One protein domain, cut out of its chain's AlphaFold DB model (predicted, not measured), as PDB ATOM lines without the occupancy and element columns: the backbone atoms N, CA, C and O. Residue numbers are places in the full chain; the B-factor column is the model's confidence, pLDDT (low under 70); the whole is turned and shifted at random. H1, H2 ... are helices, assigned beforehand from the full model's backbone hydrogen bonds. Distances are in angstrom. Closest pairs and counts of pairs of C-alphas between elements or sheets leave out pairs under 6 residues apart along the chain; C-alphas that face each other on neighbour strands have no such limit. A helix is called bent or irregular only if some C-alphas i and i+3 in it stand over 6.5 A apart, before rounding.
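This is residues 180 to 214, 513 to 577 and 606 to 671 of the 758 residues of an uncharacterized protein of uncultured Gemmatimonadetes bacterium (UniProt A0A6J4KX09). H1, H3, H4 and H5a form an up-and-down bundle, each running against the one before, with H2 packed slantwise on H1; residues 561 to 577 stick out as a long arm. The 166 printed residues hold five named helices, H1 to H5: all helix. The whole is loose, radius of gyration of the C-alphas 20.0 A, spanning 75 by 40 by 25 A.

H1, residues 180 to 213, begins at C-alpha 180 (112.582, 91.776, 120.776). H2 is residues 517 to 529, H3 532 to 576, 65.1 A long, and H4 611 to 636. H5, residues 644 to 669, one helix by its hydrogen bonds, is bent, C-alphas 656 and 659 being 7.5 A apart; its arm H5a is residues 644 to 656, and its arm H5b, residues 659 to 669, ends at C-alpha 669 (139.149, 103.220, 144.147).

H1 touches H2; closest C-alphas, Ala 202 and Ser 523, 4.9 A. H3 touches H1 (Gly 542 and Gly 196, 4.0 A), H4 and H5a. H4 and H5a form a hairpin. Every O i to N i+4 pair is within hydrogen-bond range in H5a.

Cuts leave C-alpha gaps of 16.8 A, 214 to 513, and 34.4 A, 577 to 606. Residues 180, 213 to 214 and 670 to 671 have pLDDT under 70.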
ATOM      1  N   PHE A 180     112.985  92.084 119.401       65.94
ATOM      2  CA  PHE A 180     112.582  91.776 120.776       65.94
ATOM      3  C   PHE A 180     113.644  92.085 121.842       65.94
ATOM      4  O   PHE A 180     113.372  91.842 123.016       65.94
ATOM      5  N   LYS A 181     114.821  92.652 121.515       76.94
ATOM      6  CA  LYS A 181     115.859  93.009 122.517       76.94
ATOM      7  C   LYS A 181     115.296  93.809 123.702       76.94
ATOM      8  O   LYS A 181     115.552  93.453 124.851       76.94
ATOM      9  N   VAL A 182     114.453  94.804 123.420       78.44
ATOM     10  CA  VAL A 182     113.729  95.610 124.418       78.44
ATOM     11  C   VAL A 182     112.810  94.746 125.282       78.44
ATOM     12  O   VAL A 182     112.959  94.673 126.502       78.44
ATOM     13  N   THR A 183     111.848  94.076 124.646       76.00
ATOM     14  CA  THR A 183     110.802  93.295 125.319       76.00
ATOM     15  C   THR A 183     111.398  92.150 126.128       76.00
ATOM     16  O   THR A 183     110.937  91.870 127.230       76.00
ATOM     17  N   ARG A 184     112.475  91.532 125.630       79.94
ATOM     18  CA  ARG A 184     113.240  90.484 126.309       79.94
ATOM     19  C   ARG A 184     113.965  91.015 127.543       79.94
ATOM     20  O   ARG A 184     113.929  90.342 128.567       79.94
ATOM     21  N   GLN A 185     114.580  92.198 127.486       85.31
ATOM     22  CA  GLN A 185     115.174  92.831 128.672       85.31
ATOM     23  C   GLN A 185     114.102  93.189 129.711       85.31
ATOM     24  O   GLN A 185     114.263  92.857 130.882       85.31
ATOM     25  N   ASN A 186     112.968  93.754 129.287       84.12
ATOM     26  CA  ASN A 186     111.839  94.051 130.177       84.12
ATOM     27  C   ASN A 186     111.275  92.774 130.824       84.12
ATOM     28  O   ASN A 186     111.081  92.720 132.035       84.12
ATOM     29  N   PHE A 187     111.059  91.718 130.036       82.50
ATOM     30  CA  PHE A 187     110.583  90.422 130.522       82.50
ATOM     31  C   PHE A 187     111.567  89.786 131.509       82.50
ATOM     32  O   PHE A 187     111.159  89.356 132.584       82.50
ATOM     33  N   LEU A 188     112.863  89.767 131.184       85.31
ATOM     34  CA  LEU A 188     113.902  89.267 132.086       85.31
ATOM     35  C   LEU A 188     113.993  90.099 133.376       85.31
ATOM     36  O   LEU A 188     114.275  89.542 134.434       85.31
ATOM     37  N   PHE A 189     113.715  91.404 133.318       89.12
ATOM     38  CA  PHE A 189     113.687  92.270 134.497       89.12
ATOM     39  C   PHE A 189     112.523  91.903 135.423       89.12
ATOM     40  O   PHE A 189     112.737  91.654 136.610       89.12
ATOM     41  N   PHE A 190     111.311  91.769 134.875       86.19
ATOM     42  CA  PHE A 190     110.157  91.294 135.642       86.19
ATOM     43  C   PHE A 190     110.339  89.857 136.146       86.19
ATOM     44  O   PHE A 190     109.893  89.547 137.247       86.19
ATOM     45  N   LEU A 191     111.040  88.997 135.400       85.88
ATOM     46  CA  LEU A 191     111.389  87.646 135.842       85.88
ATOM     47  C   LEU A 191     112.340  87.672 137.049       85.88
ATOM     48  O   LEU A 191     112.089  86.956 138.013       85.88
ATOM     49  N   ILE A 192     113.384  88.512 137.041       88.44
ATOM     50  CA  ILE A 192     114.276  88.696 138.203       88.44
ATOM     51  C   ILE A 192     113.496  89.233 139.403       88.44
ATOM     52  O   ILE A 192     113.647  88.706 140.501       88.44
ATOM     53  N   LEU A 193     112.646  90.243 139.200       89.81
ATOM     54  CA  LEU A 193     111.818  90.825 140.257       89.81
ATOM     55  C   LEU A 193     110.888  89.761 140.867       89.81
ATOM     56  O   LEU A 193     110.834  89.613 142.087       89.81
ATOM     57  N   PHE A 194     110.226  88.962 140.025       87.94
ATOM     58  CA  PHE A 194     109.359  87.864 140.452       87.94
ATOM     59  C   PHE A 194     110.128  86.762 141.195       87.94
ATOM     60  O   PHE A 194     109.675  86.314 142.244       87.94
ATOM     61  N   VAL A 195     111.301  86.347 140.701       88.75
ATOM     62  CA  VAL A 195     112.155  85.351 141.371       88.75
ATOM     63  C   VAL A 195     112.669  85.883 142.713       88.75
ATOM     64  O   VAL A 195     112.587  85.171 143.711       88.75
ATOM     65  N   GLY A 196     113.119  87.139 142.777       92.56
ATOM     66  CA  GLY A 196     113.555  87.786 144.017       92.56
ATOM     67  C   GLY A 196     112.441  87.839 145.065       92.56
ATOM     68  O   GLY A 196     112.624  87.381 146.195       92.56
ATOM     69  N   ALA A 197     111.247  88.295 144.673       92.00
ATOM     70  CA  ALA A 197     110.060  88.280 145.530       92.00
ATOM     71  C   ALA A 197     109.672  86.855 145.967       92.00
ATOM     72  O   ALA A 197     109.366  86.628 147.137       92.00
ATOM     73  N   TYR A 198     109.733  85.879 145.056       91.31
ATOM     74  CA  TYR A 198     109.389  84.488 145.343       91.31
ATOM     75  C   TYR A 198     110.332  83.848 146.369       91.31
ATOM     76  O   TYR A 198     109.860  83.227 147.323       91.31
ATOM     77  N   LEU A 199     111.649  84.029 146.217       94.00
ATOM     78  CA  LEU A 199     112.648  83.522 147.166       94.00
ATOM     79  C   LEU A 199     112.535  84.211 148.536       94.00
ATOM     80  O   LEU A 199     112.621  83.541 149.564       94.00
ATOM     81  N   SER A 200     112.260  85.521 148.548       94.12
ATOM     82  CA  SER A 200     112.022  86.295 149.777       94.12
ATOM     83  C   SER A 200     110.834  85.737 150.572       94.12
ATOM     84  O   SER A 200     110.956  85.442 151.760       94.12
ATOM     85  N   LEU A 201     109.692  85.525 149.903       91.19
ATOM     86  CA  LEU A 201     108.480  84.971 150.516       91.19
ATOM     87  C   LEU A 201     108.659  83.509 150.952       91.19
ATOM     88  O   LEU A 201     108.201  83.136 152.029       91.19
ATOM     89  N   ALA A 202     109.348  82.687 150.152       90.56
ATOM     90  CA  ALA A 202     109.617  81.291 150.492       90.56
ATOM     91  C   ALA A 202     110.512  81.146 151.740       90.56
ATOM     92  O   ALA A 202     110.282  80.235 152.534       90.56
ATOM     93  N   SER A 203     111.485  82.045 151.932       93.19
ATOM     94  CA  SER A 203     112.320  82.104 153.141       93.19
ATOM     95  C   SER A 203     111.527  82.588 154.362       93.19
ATOM     96  O   SER A 203     111.514  81.898 155.382       93.19
ATOM     97  N   ILE A 204     110.767  83.689 154.244       91.25
ATOM     98  CA  ILE A 204     109.890  84.182 155.329       91.25
ATOM     99  C   ILE A 204     108.928  83.091 155.808       91.25
ATOM    100  O   ILE A 204     108.753  82.918 157.011       91.25
ATOM    101  N   ALA A 205     108.330  82.335 154.886       88.31
ATOM    102  CA  ALA A 205     107.399  81.266 155.224       88.31
ATOM    103  C   ALA A 205     108.057  80.047 155.903       88.31
ATOM    104  O   ALA A 205     107.358  79.294 156.572       88.31
ATOM    105  N   ALA A 206     109.369  79.839 155.741       90.00
ATOM    106  CA  ALA A 206     110.093  78.716 156.342       90.00
ATOM    107  C   ALA A 206     110.629  79.021 157.758       90.00
ATOM    108  O   ALA A 206     110.762  78.111 158.575       90.00
ATOM    109  N   ILE A 207     110.909  80.291 158.078       89.38
ATOM    110  CA  ILE A 207     111.510  80.703 159.362       89.38
ATOM    111  C   ILE A 207     110.695  80.282 160.609       89.38
ATOM    112  O   ILE A 207     111.317  79.804 161.560       89.38
ATOM    113  N   PRO A 208     109.352  80.435 160.671       80.25
ATOM    114  CA  PRO A 208     108.584  80.074 161.867       80.25
ATOM    115  C   PRO A 208     108.640  78.577 162.187       80.25
ATOM    116  O   PRO A 208     108.804  78.208 163.347       80.25
ATOM    117  N   ASP A 209     108.550  77.729 161.160       76.81
ATOM    118  CA  ASP A 209     108.595  76.271 161.301       76.81
ATOM    119  C   ASP A 209     109.981  75.796 161.773       76.81
ATOM    120  O   ASP A 209     110.061  74.954 162.666       76.81
ATOM    121  N   LEU A 210     111.067  76.383 161.250       73.25
ATOM    122  CA  LEU A 210     112.436  76.088 161.702       73.25
ATOM    123  C   LEU A 210     112.661  76.515 163.161       73.25
ATOM    124  O   LEU A 210     113.222  75.758 163.950       73.25
ATOM    125  N   ARG A 211     112.149  77.687 163.558       76.56
ATOM    126  CA  ARG A 211     112.192  78.143 164.957       76.56
ATOM    127  C   ARG A 211     111.362  77.268 165.896       76.56
ATOM    128  O   ARG A 211     111.736  77.105 167.051       76.56
ATOM    129  N   ALA A 212     110.264  76.685 165.418       79.75
ATOM    130  CA  ALA A 212     109.466  75.740 166.195       79.75
ATOM    131  C   ALA A 212     110.180  74.389 166.415       79.75
ATOM    132  O   ALA A 212     109.871  73.703 167.385       79.75
ATOM    133  N   GLU A 213     111.132  74.010 165.554       68.31
ATOM    134  CA  GLU A 213     111.998  72.832 165.749       68.31
ATOM    135  C   GLU A 213     113.200  73.122 166.662       68.31
ATOM    136  O   GLU A 213     113.669  72.215 167.343       68.31
ATOM    137  N   GLN A 214     113.638  74.382 166.743       66.31
ATOM    138  CA  GLN A 214     114.596  74.872 167.747       66.31
ATOM    139  C   GLN A 214     113.943  75.203 169.107       66.31
ATOM    140  O   GLN A 214     114.638  75.599 170.043       66.31
ATOM    141  N   GLY A 513     104.844  73.051 155.308       71.81
ATOM    142  CA  GLY A 513     104.954  73.718 154.011       71.81
ATOM    143  C   GLY A 513     104.126  73.143 152.846       71.81
ATOM    144  O   GLY A 513     104.117  73.755 151.777       71.81
ATOM    145  N   GLU A 514     103.376  72.040 152.994       78.75
ATOM    146  CA  GLU A 514     102.490  71.548 151.918       78.75
ATOM    147  C   GLU A 514     101.365  72.529 151.552       78.75
ATOM    148  O   GLU A 514     100.892  72.508 150.411       78.75
ATOM    149  N   GLU A 515     100.971  73.392 152.490       79.94
ATOM    150  CA  GLU A 515      99.894  74.379 152.341       79.94
ATOM    151  C   GLU A 515     100.347  75.678 151.648       79.94
ATOM    152  O   GLU A 515      99.524  76.357 151.031       79.94
ATOM    153  N   LEU A 516     101.660  75.967 151.636       78.06
ATOM    154  CA  LEU A 516     102.287  77.181 151.067       78.06
ATOM    155  C   LEU A 516     102.211  77.281 149.527       78.06
ATOM    156  O   LEU A 516     102.700  78.229 148.913       78.06
ATOM    157  N   GLY A 517     101.602  76.300 148.870       79.88
ATOM    158  CA  GLY A 517     101.174  76.387 147.478       79.88
ATOM    159  C   GLY A 517     102.286  76.515 146.445       79.88
ATOM    160  O   GLY A 517     103.095  75.594 146.350       79.88
ATOM    161  N   PRO A 518     102.334  77.570 145.608       70.81
ATOM    162  CA  PRO A 518     103.409  77.717 144.626       70.81
ATOM    163  C   PRO A 518     104.785  77.842 145.300       70.81
ATOM    164  O   PRO A 518     105.788  77.433 144.718       70.81
ATOM    165  N   PHE A 519     104.845  78.335 146.543       81.38
ATOM    166  CA  PHE A 519     106.081  78.418 147.325       81.38
ATOM    167  C   PHE A 519     106.549  77.056 147.847       81.38
ATOM    168  O   PHE A 519     107.748  76.886 148.045       81.38
ATOM    169  N   ARG A 520     105.648  76.061 147.963       83.31
ATOM    170  CA  ARG A 520     105.913  74.705 148.493       83.31
ATOM    171  C   ARG A 520     107.179  74.055 147.935       83.31
ATOM    172  O   ARG A 520     107.800  73.272 148.642       83.31
ATOM    173  N   TYR A 521     107.534  74.300 146.671       83.62
ATOM    174  CA  TYR A 521     108.726  73.679 146.095       83.62
ATOM    175  C   TYR A 521     110.005  74.177 146.777       83.62
ATOM    176  O   TYR A 521     110.791  73.362 147.246       83.62
ATOM    177  N   VAL A 522     110.185  75.498 146.892       88.69
ATOM    178  CA  VAL A 522     111.367  76.073 147.550       88.69
ATOM    179  C   VAL A 522     111.216  76.088 149.067       88.69
ATOM    180  O   VAL A 522     112.137  75.646 149.738       88.69
ATOM    181  N   SER A 523     110.072  76.491 149.630       87.50
ATOM    182  CA  SER A 523     109.888  76.466 151.090       87.50
ATOM    183  C   SER A 523     109.917  75.040 151.644       87.50
ATOM    184  O   SER A 523     110.589  74.790 152.632       87.50
ATOM    185  N   GLY A 524     109.287  74.070 150.974       87.31
ATOM    186  CA  GLY A 524     109.355  72.659 151.359       87.31
ATOM    187  C   GLY A 524     110.741  72.036 151.160       87.31
ATOM    188  O   GLY A 524     111.112  71.142 151.915       87.31
ATOM    189  N   TRP A 525     111.533  72.513 150.190       92.00
ATOM    190  CA  TRP A 525     112.948  72.140 150.081       92.00
ATOM    191  C   TRP A 525     113.762  72.718 151.247       92.00
ATOM    192  O   TRP A 525     114.430  71.949 151.933       92.00
ATOM    193  N   LEU A 526     113.635  74.019 151.534       91.75
ATOM    194  CA  LEU A 526     114.278  74.690 152.672       91.75
ATOM    195  C   LEU A 526     113.944  73.991 154.000       91.75
ATOM    196  O   LEU A 526     114.855  73.575 154.713       91.75
ATOM    197  N   LEU A 527     112.659  73.748 154.270       90.19
ATOM    198  CA  LEU A 527     112.194  72.998 155.441       90.19
ATOM    199  C   LEU A 527     112.772  71.576 155.482       90.19
ATOM    200  O   LEU A 527     113.272  71.161 156.522       90.19
ATOM    201  N   LYS A 528     112.805  70.842 154.356       88.88
ATOM    202  CA  LYS A 528     113.414  69.498 154.313       88.88
ATOM    203  C   LYS A 528     114.916  69.516 154.636       88.88
ATOM    204  O   LYS A 528     115.421  68.523 155.153       88.88
ATOM    205  N   THR A 529     115.639  70.603 154.350       90.12
ATOM    206  CA  THR A 529     117.059  70.708 154.742       90.12
ATOM    207  C   THR A 529     117.268  70.952 156.234       90.12
ATOM    208  O   THR A 529     118.375  70.725 156.713       90.12
ATOM    209  N   GLY A 530     116.256  71.443 156.962       89.25
ATOM    210  CA  GLY A 530     116.372  71.826 158.376       89.25
ATOM    211  C   GLY A 530     117.396  72.938 158.652       89.25
ATOM    212  O   GLY A 530     117.749  73.185 159.801       89.25
ATOM    213  N   SER A 531     117.923  73.597 157.612       91.06
ATOM    214  CA  SER A 531     119.053  74.517 157.730       91.06
ATOM    215  C   SER A 531     118.581  75.968 157.773       91.06
ATOM    216  O   SER A 531     118.210  76.569 156.756       91.06
ATOM    217  N   MET A 532     118.637  76.556 158.968       90.62
ATOM    218  CA  MET A 532     118.375  77.981 159.176       90.62
ATOM    219  C   MET A 532     119.359  78.884 158.395       90.62
ATOM    220  O   MET A 532     118.885  79.794 157.709       90.62
ATOM    221  N   PRO A 533     120.687  78.616 158.351       90.62
ATOM    222  CA  PRO A 533     121.614  79.385 157.513       90.62
ATOM    223  C   PRO A 533     121.283  79.331 156.015       90.62
ATOM    224  O   PRO A 533     121.297  80.365 155.351       90.62
ATOM    225  N   LEU A 534     120.926  78.158 155.474       92.56
ATOM    226  CA  LEU A 534     120.523  78.019 154.067       92.56
ATOM    227  C   LEU A 534     119.259  78.841 153.763       92.56
ATOM    228  O   LEU A 534     119.195  79.549 152.757       92.56
ATOM    229  N   THR A 535     118.271  78.779 154.658       93.88
ATOM    230  CA  THR A 535     117.015  79.539 154.564       93.88
ATOM    231  C   THR A 535     117.260  81.046 154.586       93.88
ATOM    232  O   THR A 535     116.619  81.783 153.830       93.88
ATOM    233  N   LEU A 536     118.230  81.503 155.382       93.12
ATOM    234  CA  LEU A 536     118.658  82.898 155.410       93.12
ATOM    235  C   LEU A 536     119.384  83.306 154.132       93.12
ATOM    236  O   LEU A 536     118.999  84.303 153.534       93.12
ATOM    237  N   ILE A 537     120.354  82.520 153.655       92.88
ATOM    238  CA  ILE A 537     121.086  82.802 152.408       92.88
ATOM    239  C   ILE A 537     120.118  82.924 151.220       92.88
ATOM    240  O   ILE A 537     120.217  83.867 150.435       92.88
ATOM    241  N   VAL A 538     119.141  82.018 151.106       94.94
ATOM    242  CA  VAL A 538     118.127  82.060 150.036       94.94
ATOM    243  C   VAL A 538     117.205  83.275 150.169       94.94
ATOM    244  O   VAL A 538     116.903  83.922 149.164       94.94
ATOM    245  N   GLY A 539     116.795  83.631 151.389       95.00
ATOM    246  CA  GLY A 539     116.007  84.839 151.638       95.00
ATOM    247  C   GLY A 539     116.773  86.123 151.322       95.00
ATOM    248  O   GLY A 539     116.248  86.995 150.635       95.00
ATOM    249  N   MET A 540     118.032  86.223 151.756       94.31
ATOM    250  CA  MET A 540     118.909  87.367 151.501       94.31
ATOM    251  C   MET A 540     119.204  87.525 150.009       94.31
ATOM    252  O   MET A 540     119.138  88.635 149.491       94.31
ATOM    253  N   LEU A 541     119.428  86.431 149.275       94.81
ATOM    254  CA  LEU A 541     119.558  86.482 147.818       94.81
ATOM    255  C   LEU A 541     118.249  86.940 147.144       94.81
ATOM    256  O   LEU A 541     118.289  87.736 146.206       94.81
ATOM    257  N   GLY A 542     117.091  86.514 147.659       95.12
ATOM    258  CA  GLY A 542     115.777  87.001 147.228       95.12
ATOM    259  C   GLY A 542     115.605  88.512 147.416       95.12
ATOM    260  O   GLY A 542     115.322  89.228 146.451       95.12
ATOM    261  N   PHE A 543     115.834  89.007 148.635       95.81
ATOM    262  CA  PHE A 543     115.739  90.430 148.971       95.81
ATOM    263  C   PHE A 543     116.809  91.273 148.269       95.81
ATOM    264  O   PHE A 543     116.533  92.406 147.879       95.81
ATOM    265  N   GLY A 544     117.997  90.707 148.042       94.62
ATOM    266  CA  GLY A 544     119.081  91.311 147.275       94.62
ATOM    267  C   GLY A 544     118.688  91.585 145.826       94.62
ATOM    268  O   GLY A 544     118.810  92.711 145.341       94.62
ATOM    269  N   LEU A 545     118.145  90.574 145.141       94.12
ATOM    270  CA  LEU A 545     117.636  90.718 143.775       94.12
ATOM    271  C   LEU A 545     116.438  91.676 143.705       94.12
ATOM    272  O   LEU A 545     116.388  92.526 142.815       94.12
ATOM    273  N   LEU A 546     115.499  91.571 144.651       94.31
ATOM    274  CA  LEU A 546     114.308  92.420 144.702       94.31
ATOM    275  C   LEU A 546     114.665  93.899 144.929       94.31
ATOM    276  O   LEU A 546     114.179  94.765 144.203       94.31
ATOM    277  N   GLY A 547     115.545  94.187 145.894       92.88
ATOM    278  CA  GLY A 547     115.999  95.540 146.217       92.88
ATOM    279  C   GLY A 547     116.792  96.191 145.085       92.88
ATOM    280  O   GLY A 547     116.531  97.342 144.731       92.88
ATOM    281  N   ALA A 548     117.701  95.441 144.454       93.44
ATOM    282  CA  ALA A 548     118.444  95.926 143.293       93.44
ATOM    283  C   ALA A 548     117.517  96.200 142.095       93.44
ATOM    284  O   ALA A 548     117.652  97.238 141.439       93.44
ATOM    285  N   ALA A 549     116.544  95.320 141.828       92.31
ATOM    286  CA  ALA A 549     115.567  95.518 140.759       92.31
ATOM    287  C   ALA A 549     114.695  96.762 141.006       92.31
ATOM    288  O   ALA A 549     114.579  97.613 140.122       92.31
ATOM    289  N   ALA A 550     114.150  96.913 142.218       92.44
ATOM    290  CA  ALA A 550     113.337  98.066 142.600       92.44
ATOM    291  C   ALA A 550     114.118  99.390 142.507       92.44
ATOM    292  O   ALA A 550     113.634 100.345 141.901       92.44
ATOM    293  N   SER A 551     115.349  99.433 143.031       92.62
ATOM    294  CA  SER A 551     116.213 100.622 142.958       92.62
ATOM    295  C   SER A 551     116.512 101.012 141.509       92.62
ATOM    296  O   SER A 551     116.385 102.179 141.144       92.62
ATOM    297  N   THR A 552     116.812 100.033 140.648       91.12
ATOM    298  CA  THR A 552     117.071 100.273 139.218       91.12
ATOM    299  C   THR A 552     115.841 100.852 138.507       91.12
ATOM    300  O   THR A 552     115.969 101.812 137.750       91.12
ATOM    301  N   PHE A 553     114.643 100.322 138.782       91.19
ATOM    302  CA  PHE A 553     113.388 100.810 138.197       91.19
ATOM    303  C   PHE A 553     113.076 102.257 138.600       91.19
ATOM    304  O   PHE A 553     112.833 103.095 137.730       91.19
ATOM    305  N   VAL A 554     113.135 102.568 139.902       92.12
ATOM    306  CA  VAL A 554     112.870 103.924 140.418       92.12
ATOM    307  C   VAL A 554     113.854 104.927 139.810       92.12
ATOM    308  O   VAL A 554     113.450 105.980 139.323       92.12
ATOM    309  N   ARG A 555     115.145 104.576 139.752       89.12
ATOM    310  CA  ARG A 555     116.183 105.438 139.168       89.12
ATOM    311  C   ARG A 555     115.981 105.683 137.680       89.12
ATOM    312  O   ARG A 555     116.201 106.808 137.233       89.12
ATOM    313  N   GLU A 556     115.570 104.678 136.906       89.31
ATOM    314  CA  GLU A 556     115.320 104.880 135.477       89.31
ATOM    315  C   GLU A 556     114.043 105.701 135.233       89.31
ATOM    316  O   GLU A 556     114.037 106.518 134.312       89.31
ATOM    317  N   GLN A 557     113.013 105.610 136.089       89.06
ATOM    318  CA  GLN A 557     111.897 106.569 136.060       89.06
ATOM    319  C   GLN A 557     112.374 108.003 136.322       89.06
ATOM    320  O   GLN A 557     112.172 108.864 135.467       89.06
ATOM    321  N   THR A 558     113.112 108.259 137.408       91.88
ATOM    322  CA  THR A 558     113.636 109.608 137.697       91.88
ATOM    323  C   THR A 558     114.580 110.118 136.597       91.88
ATOM    324  O   THR A 558     114.634 111.316 136.311       91.88
ATOM    325  N   ARG A 559     115.335 109.235 135.927       90.44
ATOM    326  CA  ARG A 559     116.151 109.595 134.751       90.44
ATOM    327  C   ARG A 559     115.299 109.961 133.538       90.44
ATOM    328  O   ARG A 559     115.664 110.905 132.837       90.44
ATOM    329  N   ARG A 560     114.191 109.256 133.285       88.00
ATOM    330  CA  ARG A 560     113.232 109.584 132.215       88.00
ATOM    331  C   ARG A 560     112.590 110.948 132.465       88.00
ATOM    332  O   ARG A 560     112.716 111.815 131.606       88.00
ATOM    333  N   GLU A 561     112.071 111.187 133.667       89.88
ATOM    334  CA  GLU A 561     111.517 112.484 134.087       89.88
ATOM    335  C   GLU A 561     112.537 113.620 133.921       89.88
ATOM    336  O   GLU A 561     112.243 114.641 133.303       89.88
ATOM    337  N   ARG A 562     113.783 113.434 134.386       93.62
ATOM    338  CA  ARG A 562     114.854 114.435 134.219       93.62
ATOM    339  C   ARG A 562     115.202 114.691 132.753       93.62
ATOM    340  O   ARG A 562     115.426 115.847 132.395       93.62
ATOM    341  N   ARG A 563     115.252 113.652 131.908       89.62
ATOM    342  CA  ARG A 563     115.474 113.789 130.455       89.62
ATOM    343  C   ARG A 563     114.328 114.556 129.798       89.62
ATOM    344  O   ARG A 563     114.594 115.428 128.978       89.62
ATOM    345  N   GLU A 564     113.087 114.294 130.190       88.19
ATOM    346  CA  GLU A 564     111.904 114.992 129.681       88.19
ATOM    347  C   GLU A 564     111.864 116.447 130.154       88.19
ATOM    348  O   GLU A 564     111.787 117.344 129.322       88.19
ATOM    349  N   SER A 565     112.077 116.726 131.442       91.50
ATOM    350  CA  SER A 565     112.201 118.098 131.956       91.50
ATOM    351  C   SER A 565     113.383 118.864 131.342       91.50
ATOM    352  O   SER A 565     113.323 120.083 131.175       91.50
ATOM    353  N   ALA A 566     114.497 118.196 131.021       91.00
ATOM    354  CA  ALA A 566     115.625 118.815 130.322       91.00
ATOM    355  C   ALA A 566     115.306 119.088 128.842       91.00
ATOM    356  O   ALA A 566     115.652 120.157 128.337       91.00
ATOM    357  N   TRP A 567     114.613 118.162 128.170       88.44
ATOM    358  CA  TRP A 567     114.148 118.323 126.794       88.44
ATOM    359  C   TRP A 567     113.130 119.463 126.681       88.44
ATOM    360  O   TRP A 567     113.357 120.376 125.892       88.44
ATOM    361  N   ILE A 568     112.110 119.506 127.548       87.69
ATOM    362  CA  ILE A 568     111.125 120.598 127.627       87.69
ATOM    363  C   ILE A 568     111.834 121.944 127.841       87.69
ATOM    364  O   ILE A 568     111.576 122.895 127.108       87.69
ATOM    365  N   ARG A 569     112.805 122.032 128.763       91.06
ATOM    366  CA  ARG A 569     113.578 123.271 128.998       91.06
ATOM    367  C   ARG A 569     114.543 123.642 127.864       91.06
ATOM    368  O   ARG A 569     114.928 124.808 127.760       91.06
ATOM    369  N   ARG A 570     114.994 122.698 127.031       92.19
ATOM    370  CA  ARG A 570     115.748 123.008 125.799       92.19
ATOM    371  C   ARG A 570     114.792 123.530 124.725       92.19
ATOM    372  O   ARG A 570     115.022 124.613 124.200       92.19
ATOM    373  N   TRP A 571     113.692 122.817 124.500       88.38
ATOM    374  CA  TRP A 571     112.623 123.166 123.566       88.38
ATOM    375  C   TRP A 571     112.067 124.569 123.856       88.38
ATOM    376  O   TRP A 571     112.118 125.438 122.993       88.38
ATOM    377  N   GLN A 572     111.680 124.869 125.101       89.38
ATOM    378  CA  GLN A 572     111.212 126.202 125.510       89.38
ATOM    379  C   GLN A 572     112.239 127.311 125.211       89.38
ATOM    380  O   GLN A 572     111.864 128.376 124.721       89.38
ATOM    381  N   ARG A 573     113.539 127.061 125.439       92.12
ATOM    382  CA  ARG A 573     114.613 128.022 125.121       92.12
ATOM    383  C   ARG A 573     114.812 128.224 123.618       92.12
ATOM    384  O   ARG A 573     115.110 129.339 123.200       92.12
ATOM    385  N   GLU A 574     114.636 127.192 122.799       87.44
ATOM    386  CA  GLU A 574     114.673 127.318 121.335       87.44
ATOM    387  C   GLU A 574     113.442 128.054 120.786       87.44
ATOM    388  O   GLU A 574     113.577 128.893 119.895       87.44
ATOM    389  N   TYR A 575     112.256 127.818 121.351       80.25
ATOM    390  CA  TYR A 575     111.030 128.524 120.965       80.25
ATOM    391  C   TYR A 575     111.061 130.002 121.370       80.25
ATOM    392  O   TYR A 575     110.654 130.856 120.581       80.25
ATOM    393  N   ALA A 576     111.611 130.327 122.543       86.38
ATOM    394  CA  ALA A 576     111.789 131.709 122.994       86.38
ATOM    395  C   ALA A 576     112.700 132.538 122.066       86.38
ATOM    396  O   ALA A 576     112.510 133.747 121.945       86.38
ATOM    397  N   LYS A 577     113.657 131.900 121.375       86.38
ATOM    398  CA  LYS A 577     114.576 132.558 120.428       86.38
ATOM    399  C   LYS A 577     113.953 132.882 119.061       86.38
ATOM    400  O   LYS A 577     114.582 133.593 118.280       86.38
ATOM    401  N   PRO A 606     114.430 100.004 126.752       81.62
ATOM    402  CA  PRO A 606     114.266  98.964 127.749       81.62
ATOM    403  C   PRO A 606     114.288  99.605 129.135       81.62
ATOM    404  O   PRO A 606     115.032 100.556 129.385       81.62
ATOM    405  N   LEU A 607     113.427  99.125 130.032       82.19
ATOM    406  CA  LEU A 607     113.315  99.667 131.385       82.19
ATOM    407  C   LEU A 607     114.627  99.512 132.160       82.19
ATOM    408  O   LEU A 607     114.894 100.300 133.059       82.19
ATOM    409  N   VAL A 608     115.450  98.524 131.792       83.69
ATOM    410  CA  VAL A 608     116.794  98.320 132.332       83.69
ATOM    411  C   VAL A 608     117.739  97.884 131.213       83.69
ATOM    412  O   VAL A 608     117.644  96.763 130.719       83.69
ATOM    413  N   LEU A 609     118.692  98.751 130.858       81.00
ATOM    414  CA  LEU A 609     119.728  98.457 129.855       81.00
ATOM    415  C   LEU A 609     120.737  97.388 130.324       81.00
ATOM    416  O   LEU A 609     121.246  96.626 129.509       81.00
ATOM    417  N   ASN A 610     120.999  97.301 131.636       86.94
ATOM    418  CA  ASN A 610     122.090  96.504 132.217       86.94
ATOM    419  C   ASN A 610     121.595  95.434 133.200       86.94
ATOM    420  O   ASN A 610     121.923  95.435 134.386       86.94
ATOM    421  N   LEU A 611     120.815  94.483 132.689       89.12
ATOM    422  CA  LEU A 611     120.233  93.398 133.479       89.12
ATOM    423  C   LEU A 611     121.244  92.572 134.315       89.12
ATOM    424  O   LEU A 611     120.966  92.329 135.491       89.12
ATOM    425  N   PRO A 612     122.428  92.178 133.789       90.06
ATOM    426  CA  PRO A 612     123.426  91.447 134.578       90.06
ATOM    427  C   PRO A 612     123.964  92.269 135.754       90.06
ATOM    428  O   PRO A 612     124.242  91.716 136.814       90.06
ATOM    429  N   SER A 613     124.048  93.596 135.601       88.88
ATOM    430  CA  SER A 613     124.480  94.504 136.668       88.88
ATOM    431  C   SER A 613     123.515  94.472 137.857       88.88
ATOM    432  O   SER A 613     123.967  94.449 138.997       88.88
ATOM    433  N   VAL A 614     122.201  94.368 137.617       90.62
ATOM    434  CA  VAL A 614     121.193  94.222 138.686       90.62
ATOM    435  C   VAL A 614     121.416  92.936 139.485       90.62
ATOM    436  O   VAL A 614     121.417  92.970 140.715       90.62
ATOM    437  N   VAL A 615     121.661  91.811 138.801       91.44
ATOM    438  CA  VAL A 615     121.923  90.510 139.442       91.44
ATOM    439  C   VAL A 615     123.217  90.550 140.256       91.44
ATOM    440  O   VAL A 615     123.222  90.160 141.422       91.44
ATOM    441  N   ILE A 616     124.303  91.059 139.666       92.56
ATOM    442  CA  ILE A 616     125.622  91.131 140.310       92.56
ATOM    443  C   ILE A 616     125.585  92.079 141.514       92.56
ATOM    444  O   ILE A 616     126.073  91.717 142.583       92.56
ATOM    445  N   ARG A 617     124.972  93.264 141.394       88.94
ATOM    446  CA  ARG A 617     124.850  94.235 142.496       88.94
ATOM    447  C   ARG A 617     123.950  93.721 143.620       88.94
ATOM    448  O   ARG A 617     124.347  93.801 144.775       88.94
ATOM    449  N   GLY A 618     122.792  93.143 143.296       90.50
ATOM    450  CA  GLY A 618     121.881  92.568 144.291       90.50
ATOM    451  C   GLY A 618     122.485  91.378 145.038       90.50
ATOM    452  O   GLY A 618     122.420  91.322 146.265       90.50
ATOM    453  N   GLY A 619     123.134  90.460 144.313       91.12
ATOM    454  CA  GLY A 619     123.814  89.303 144.900       91.12
ATOM    455  C   GLY A 619     125.039  89.684 145.736       91.12
ATOM    456  O   GLY A 619     125.181  89.213 146.862       91.12
ATOM    457  N   SER A 620     125.903  90.574 145.232       92.12
ATOM    458  CA  SER A 620     127.080  91.042 145.985       92.12
ATOM    459  C   SER A 620     126.693  91.833 147.233       92.12
ATOM    460  O   SER A 620     127.266  91.586 148.290       92.12
ATOM    461  N   ALA A 621     125.685  92.709 147.161       91.06
ATOM    462  CA  ALA A 621     125.175  93.419 148.333       91.06
ATOM    463  C   ALA A 621     124.648  92.449 149.401       91.06
ATOM    464  O   ALA A 621     124.985  92.601 150.573       91.06
ATOM    465  N   ALA A 622     123.897  91.415 149.004       91.06
ATOM    466  CA  ALA A 622     123.415  90.391 149.931       91.06
ATOM    467  C   ALA A 622     124.562  89.627 150.617       91.06
ATOM    468  O   ALA A 622     124.531  89.438 151.833       91.06
ATOM    469  N   ILE A 623     125.599  89.241 149.863       91.31
ATOM    470  CA  ILE A 623     126.782  88.548 150.399       91.31
ATOM    471  C   ILE A 623     127.572  89.454 151.353       91.31
ATOM    472  O   ILE A 623     127.946  89.012 152.436       91.31
ATOM    473  N   VAL A 624     127.802  90.722 150.994       92.19
ATOM    474  CA  VAL A 624     128.540  91.678 151.838       92.19
ATOM    475  C   VAL A 624     127.779  91.979 153.131       92.19
ATOM    476  O   VAL A 624     128.389  91.980 154.197       92.19
ATOM    477  N   VAL A 625     126.455  92.166 153.073       89.94
ATOM    478  CA  VAL A 625     125.624  92.352 154.277       89.94
ATOM    479  C   VAL A 625     125.630  91.092 155.150       89.94
ATOM    480  O   VAL A 625     125.772  91.200 156.365       89.94
ATOM    481  N   PHE A 626     125.548  89.895 154.557       89.00
ATOM    482  CA  PHE A 626     125.630  88.633 155.300       89.00
ATOM    483  C   PHE A 626     126.972  88.467 156.017       89.00
ATOM    484  O   PHE A 626     126.993  88.232 157.223       89.00
ATOM    485  N   LEU A 627     128.089  88.638 155.304       91.00
ATOM    486  CA  LEU A 627     129.431  88.536 155.883       91.00
ATOM    487  C   LEU A 627     129.686  89.629 156.928       91.00
ATOM    488  O   LEU A 627     130.272  89.342 157.967       91.00
ATOM    489  N   GLY A 628     129.211  90.853 156.688       90.75
ATOM    490  CA  GLY A 628     129.328  91.965 157.630       90.75
ATOM    491  C   GLY A 628     128.564  91.726 158.932       90.75
ATOM    492  O   GLY A 628     129.097  91.998 160.003       90.75
ATOM    493  N   ILE A 629     127.349  91.171 158.870       88.81
ATOM    494  CA  ILE A 629     126.551  90.903 160.075       88.81
ATOM    495  C   ILE A 629     127.031  89.630 160.783       88.81
ATOM    496  O   ILE A 629     127.225  89.664 161.993       88.81
ATOM    497  N   MET A 630     127.302  88.535 160.065       85.25
ATOM    498  CA  MET A 630     127.820  87.303 160.678       85.25
ATOM    499  C   MET A 630     129.224  87.493 161.273       85.25
ATOM    500  O   MET A 630     129.492  87.004 162.366       85.25
ATOM    501  N   GLY A 631     130.108  88.220 160.580       86.69
ATOM    502  CA  GLY A 631     131.455  88.543 161.058       86.69
ATOM    503  C   GLY A 631     131.485  89.648 162.117       86.69
ATOM    504  O   GLY A 631     132.324  89.615 163.009       86.69
ATOM    505  N   GLY A 632     130.563  90.613 162.062       85.88
ATOM    506  CA  GLY A 632     130.425  91.638 163.099       85.88
ATOM    507  C   GLY A 632     129.874  91.065 164.406       85.88
ATOM    508  O   GLY A 632     130.403  91.348 165.479       85.88
ATOM    509  N   LEU A 633     128.852  90.207 164.325       83.50
ATOM    510  CA  LEU A 633     128.273  89.555 165.501       83.50
ATOM    511  C   LEU A 633     129.211  88.519 166.115       83.50
ATOM    512  O   LEU A 633     129.280  88.460 167.334       83.50
ATOM    513  N   SER A 634     129.987  87.761 165.331       83.25
ATOM    514  CA  SER A 634     130.954  86.815 165.913       83.25
ATOM    515  C   SER A 634     132.069  87.496 166.721       83.25
ATOM    516  O   SER A 634     132.650  86.865 167.601       83.25
ATOM    517  N   VAL A 635     132.344  88.780 166.459       86.88
ATOM    518  CA  VAL A 635     133.276  89.608 167.243       86.88
ATOM    519  C   VAL A 635     132.596  90.249 168.458       86.88
ATOM    520  O   VAL A 635     133.203  90.319 169.522       86.88
ATOM    521  N   LEU A 636     131.353  90.726 168.318       86.12
ATOM    522  CA  LEU A 636     130.662  91.502 169.361       86.12
ATOM    523  C   LEU A 636     129.841  90.658 170.349       86.12
ATOM    524  O   LEU A 636     129.605  91.095 171.473       86.12
ATOM    525  N   THR A 637     129.371  89.479 169.946       81.69
ATOM    526  CA  THR A 637     128.421  88.658 170.709       81.69
ATOM    527  C   THR A 637     128.710  87.171 170.516       81.69
ATOM    528  O   THR A 637     128.433  86.618 169.456       81.69
ATOM    529  N   GLN A 638     129.209  86.490 171.552       78.00
ATOM    530  CA  GLN A 638     129.550  85.063 171.448       78.00
ATOM    531  C   GLN A 638     128.327  84.128 171.340       78.00
ATOM    532  O   GLN A 638     128.486  83.002 170.876       78.00
ATOM    533  N   GLU A 639     127.121  84.577 171.720       78.88
ATOM    534  CA  GLU A 639     125.928  83.709 171.829       78.88
ATOM    535  C   GLU A 639     124.626  84.291 171.231       78.88
ATOM    536  O   GLU A 639     123.580  83.645 171.275       78.88
ATOM    537  N   ALA A 640     124.637  85.503 170.663       78.44
ATOM    538  CA  ALA A 640     123.407  86.132 170.169       78.44
ATOM    539  C   ALA A 640     123.068  85.695 168.731       78.44
ATOM    540  O   ALA A 640     123.620  86.226 167.767       78.44
ATOM    541  N   GLU A 641     122.109  84.777 168.567       81.88
ATOM    542  CA  GLU A 641     121.541  84.490 167.244       81.88
ATOM    543  C   GLU A 641     120.842  85.745 166.670       81.88
ATOM    544  O   GLU A 641     119.876  86.243 167.265       81.88
ATOM    545  N   PRO A 642     121.266  86.273 165.504       84.25
ATOM    546  CA  PRO A 642     120.628  87.441 164.911       84.25
ATOM    547  C   PRO A 642     119.162  87.186 164.572       84.25
ATOM    548  O   PRO A 642     118.792  86.148 164.019       84.25
ATOM    549  N   ASN A 643     118.316  88.192 164.808       89.06
ATOM    550  CA  ASN A 643     116.929  88.141 164.365       89.06
ATOM    551  C   ASN A 643     116.885  88.002 162.824       89.06
ATOM    552  O   ASN A 643     117.314  88.921 162.116       89.06
ATOM    553  N   PRO A 644     116.341  86.897 162.279       90.06
ATOM    554  CA  PRO A 644     116.373  86.613 160.850       90.06
ATOM    555  C   PRO A 644     115.607  87.657 160.034       90.06
ATOM    556  O   PRO A 644     115.992  87.978 158.915       90.06
ATOM    557  N   TYR A 645     114.561  88.257 160.606       89.44
ATOM    558  CA  TYR A 645     113.806  89.319 159.949       89.44
ATOM    559  C   TYR A 645     114.621  90.615 159.837       89.44
ATOM    560  O   TYR A 645     114.526  91.307 158.824       89.44
ATOM    561  N   ALA A 646     115.481  90.910 160.819       89.81
ATOM    562  CA  ALA A 646     116.405  92.043 160.756       89.81
ATOM    563  C   ALA A 646     117.517  91.808 159.716       89.81
ATOM    564  O   ALA A 646     117.825  92.715 158.947       89.81
ATOM    565  N   LEU A 647     118.062  90.588 159.622       90.00
ATOM    566  CA  LEU A 647     118.992  90.183 158.554       90.00
ATOM    567  C   LEU A 647     118.388  90.359 157.151       90.00
ATOM    568  O   LEU A 647     119.007  90.944 156.264       90.00
ATOM    569  N   LEU A 648     117.158  89.887 156.945       90.19
ATOM    570  CA  LEU A 648     116.468  89.999 155.657       90.19
ATOM    571  C   LEU A 648     116.136  91.460 155.305       90.19
ATOM    572  O   LEU A 648     116.322  91.878 154.161       90.19
ATOM    573  N   PHE A 649     115.711  92.263 156.287       89.88
ATOM    574  CA  PHE A 649     115.425  93.686 156.094       89.88
ATOM    575  C   PHE A 649     116.688  94.510 155.800       89.88
ATOM    576  O   PHE A 649     116.715  95.271 154.834       89.88
ATOM    577  N   THR A 650     117.760  94.331 156.576       91.19
ATOM    578  CA  THR A 650     119.055  94.993 156.324       91.19
ATOM    579  C   THR A 650     119.637  94.600 154.966       91.19
ATOM    580  O   THR A 650     120.182  95.456 154.271       91.19
ATOM    581  N   CYS A 651     119.440  93.353 154.526       91.25
ATOM    582  CA  CYS A 651     119.787  92.909 153.177       91.25
ATOM    583  C   CYS A 651     119.004  93.653 152.083       91.25
ATOM    584  O   CYS A 651     119.601  94.096 151.102       91.25
ATOM    585  N   LEU A 652     117.685  93.820 152.246       91.06
ATOM    586  CA  LEU A 652     116.854  94.595 151.318       91.06
ATOM    587  C   LEU A 652     117.323  96.055 151.238       91.06
ATOM    588  O   LEU A 652     117.529  96.576 150.143       91.06
ATOM    589  N   VAL A 653     117.535  96.700 152.389       91.69
ATOM    590  CA  VAL A 653     118.023  98.085 152.477       91.69
ATOM    591  C   VAL A 653     119.395  98.219 151.808       91.69
ATOM    592  O   VAL A 653     119.571  99.056 150.920       91.69
ATOM    593  N   GLY A 654     120.349  97.350 152.155       90.31
ATOM    594  CA  GLY A 654     121.685  97.328 151.556       90.31
ATOM    595  C   GLY A 654     121.651  97.128 150.040       90.31
ATOM    596  O   GLY A 654     122.380  97.801 149.314       90.31
ATOM    597  N   ALA A 655     120.755  96.280 149.532       91.06
ATOM    598  CA  ALA A 655     120.578  96.072 148.099       91.06
ATOM    599  C   ALA A 655     119.954  97.279 147.380       91.06
ATOM    600  O   ALA A 655     120.410  97.631 146.289       91.06
ATOM    601  N   VAL A 656     118.976  97.960 147.990       91.06
ATOM    602  CA  VAL A 656     118.379  99.194 147.444       91.06
ATOM    603  C   VAL A 656     119.421 100.313 147.322       91.06
ATOM    604  O   VAL A 656     119.471 101.002 146.298       91.06
ATOM    605  N   PHE A 657     120.294 100.471 148.320       92.38
ATOM    606  CA  PHE A 657     121.354 101.488 148.312       92.38
ATOM    607  C   PHE A 657     122.660 101.046 147.631       92.38
ATOM    608  O   PHE A 657     123.528 101.888 147.391       92.38
ATOM    609  N   SER A 658     122.786  99.768 147.254       90.81
ATOM    610  CA  SER A 658     124.019  99.169 146.718       90.81
ATOM    611  C   SER A 658     124.644  99.952 145.563       90.81
ATOM    612  O   SER A 658     125.858 100.119 145.533       90.81
ATOM    613  N   GLU A 659     123.854 100.497 144.635       87.19
ATOM    614  CA  GLU A 659     124.391 101.258 143.500       87.19
ATOM    615  C   GLU A 659     125.047 102.589 143.921       87.19
ATOM    616  O   GLU A 659     126.011 103.017 143.289       87.19
ATOM    617  N   ASN A 660     124.603 103.229 145.011       88.50
ATOM    618  CA  ASN A 660     125.299 104.412 145.538       88.50
ATOM    619  C   ASN A 660     126.649 104.026 146.151       88.50
ATOM    620  O   ASN A 660     127.628 104.739 145.958       88.50
ATOM    621  N   VAL A 661     126.709 102.881 146.836       85.56
ATOM    622  CA  VAL A 661     127.958 102.341 147.390       85.56
ATOM    623  C   VAL A 661     128.912 101.940 146.263       85.56
ATOM    624  O   VAL A 661     130.076 102.316 146.302       85.56
ATOM    625  N   TRP A 662     128.421 101.270 145.216       83.38
ATOM    626  CA  TRP A 662     129.217 100.897 144.043       83.38
ATOM    627  C   TRP A 662     129.731 102.113 143.264       83.38
ATOM    628  O   TRP A 662     130.916 102.166 142.972       83.38
ATOM    629  N   THR A 663     128.898 103.124 142.990       85.50
ATOM    630  CA  THR A 663     129.343 104.354 142.293       85.50
ATOM    631  C   THR A 663     130.208 105.269 143.166       85.50
ATOM    632  O   THR A 663     130.935 106.118 142.649       85.50
ATOM    633  N   TRP A 664     130.147 105.143 144.495       88.69
ATOM    634  CA  TRP A 664     131.127 105.744 145.401       88.69
ATOM    635  C   TRP A 664     132.450 104.969 145.375       88.69
ATOM    636  O   TRP A 664     133.500 105.585 145.227       88.69
ATOM    637  N   ALA A 665     132.403 103.636 145.441       84.44
ATOM    638  CA  ALA A 665     133.578 102.770 145.410       84.44
ATOM    639  C   ALA A 665     134.338 102.890 144.079       84.44
ATOM    640  O   ALA A 665     135.550 103.051 144.088       84.44
ATOM    641  N   GLU A 666     133.637 102.904 142.948       84.50
ATOM    642  CA  GLU A 666     134.193 103.119 141.607       84.50
ATOM    643  C   GLU A 666     134.964 104.449 141.525       84.50
ATOM    644  O   GLU A 666     136.142 104.463 141.170       84.50
ATOM    645  N   ARG A 667     134.354 105.551 141.991       88.25
ATOM    646  CA  ARG A 667     135.015 106.866 142.088       88.25
ATOM    647  C   ARG A 667     136.161 106.908 143.100       88.25
ATOM    648  O   ARG A 667     137.113 107.653 142.896       88.25
ATOM    649  N   ARG A 668     136.074 106.166 144.210       86.62
ATOM    650  CA  ARG A 668     137.063 106.225 145.301       86.62
ATOM    651  C   ARG A 668     138.280 105.337 145.058       86.62
ATOM    652  O   ARG A 668     139.381 105.732 145.425       86.62
ATOM    653  N   PHE A 669     138.081 104.163 144.470       84.44
ATOM    654  CA  PHE A 669     139.149 103.220 144.147       84.44
ATOM    655  C   PHE A 669     139.769 103.468 142.774       84.44
ATOM    656  O   PHE A 669     140.788 102.851 142.484       84.44
ATOM    657  N   GLY A 670     139.199 104.373 141.963       64.06
ATOM    658  CA  GLY A 670     139.847 104.896 140.756       64.06
ATOM    659  C   GLY A 670     140.322 103.787 139.824       64.06
ATOM    660  O   GLY A 670     141.433 103.849 139.301       64.06
ATOM    661  N   LEU A 671     139.516 102.727 139.691       59.28
ATOM    662  CA  LEU A 671     139.834 101.601 138.829       59.28
ATOM    663  C   LEU A 671     139.687 102.053 137.375       59.28
ATOM    664  O   LEU A 671     138.657 101.818 136.745       59.28
TER     665      LEU A 671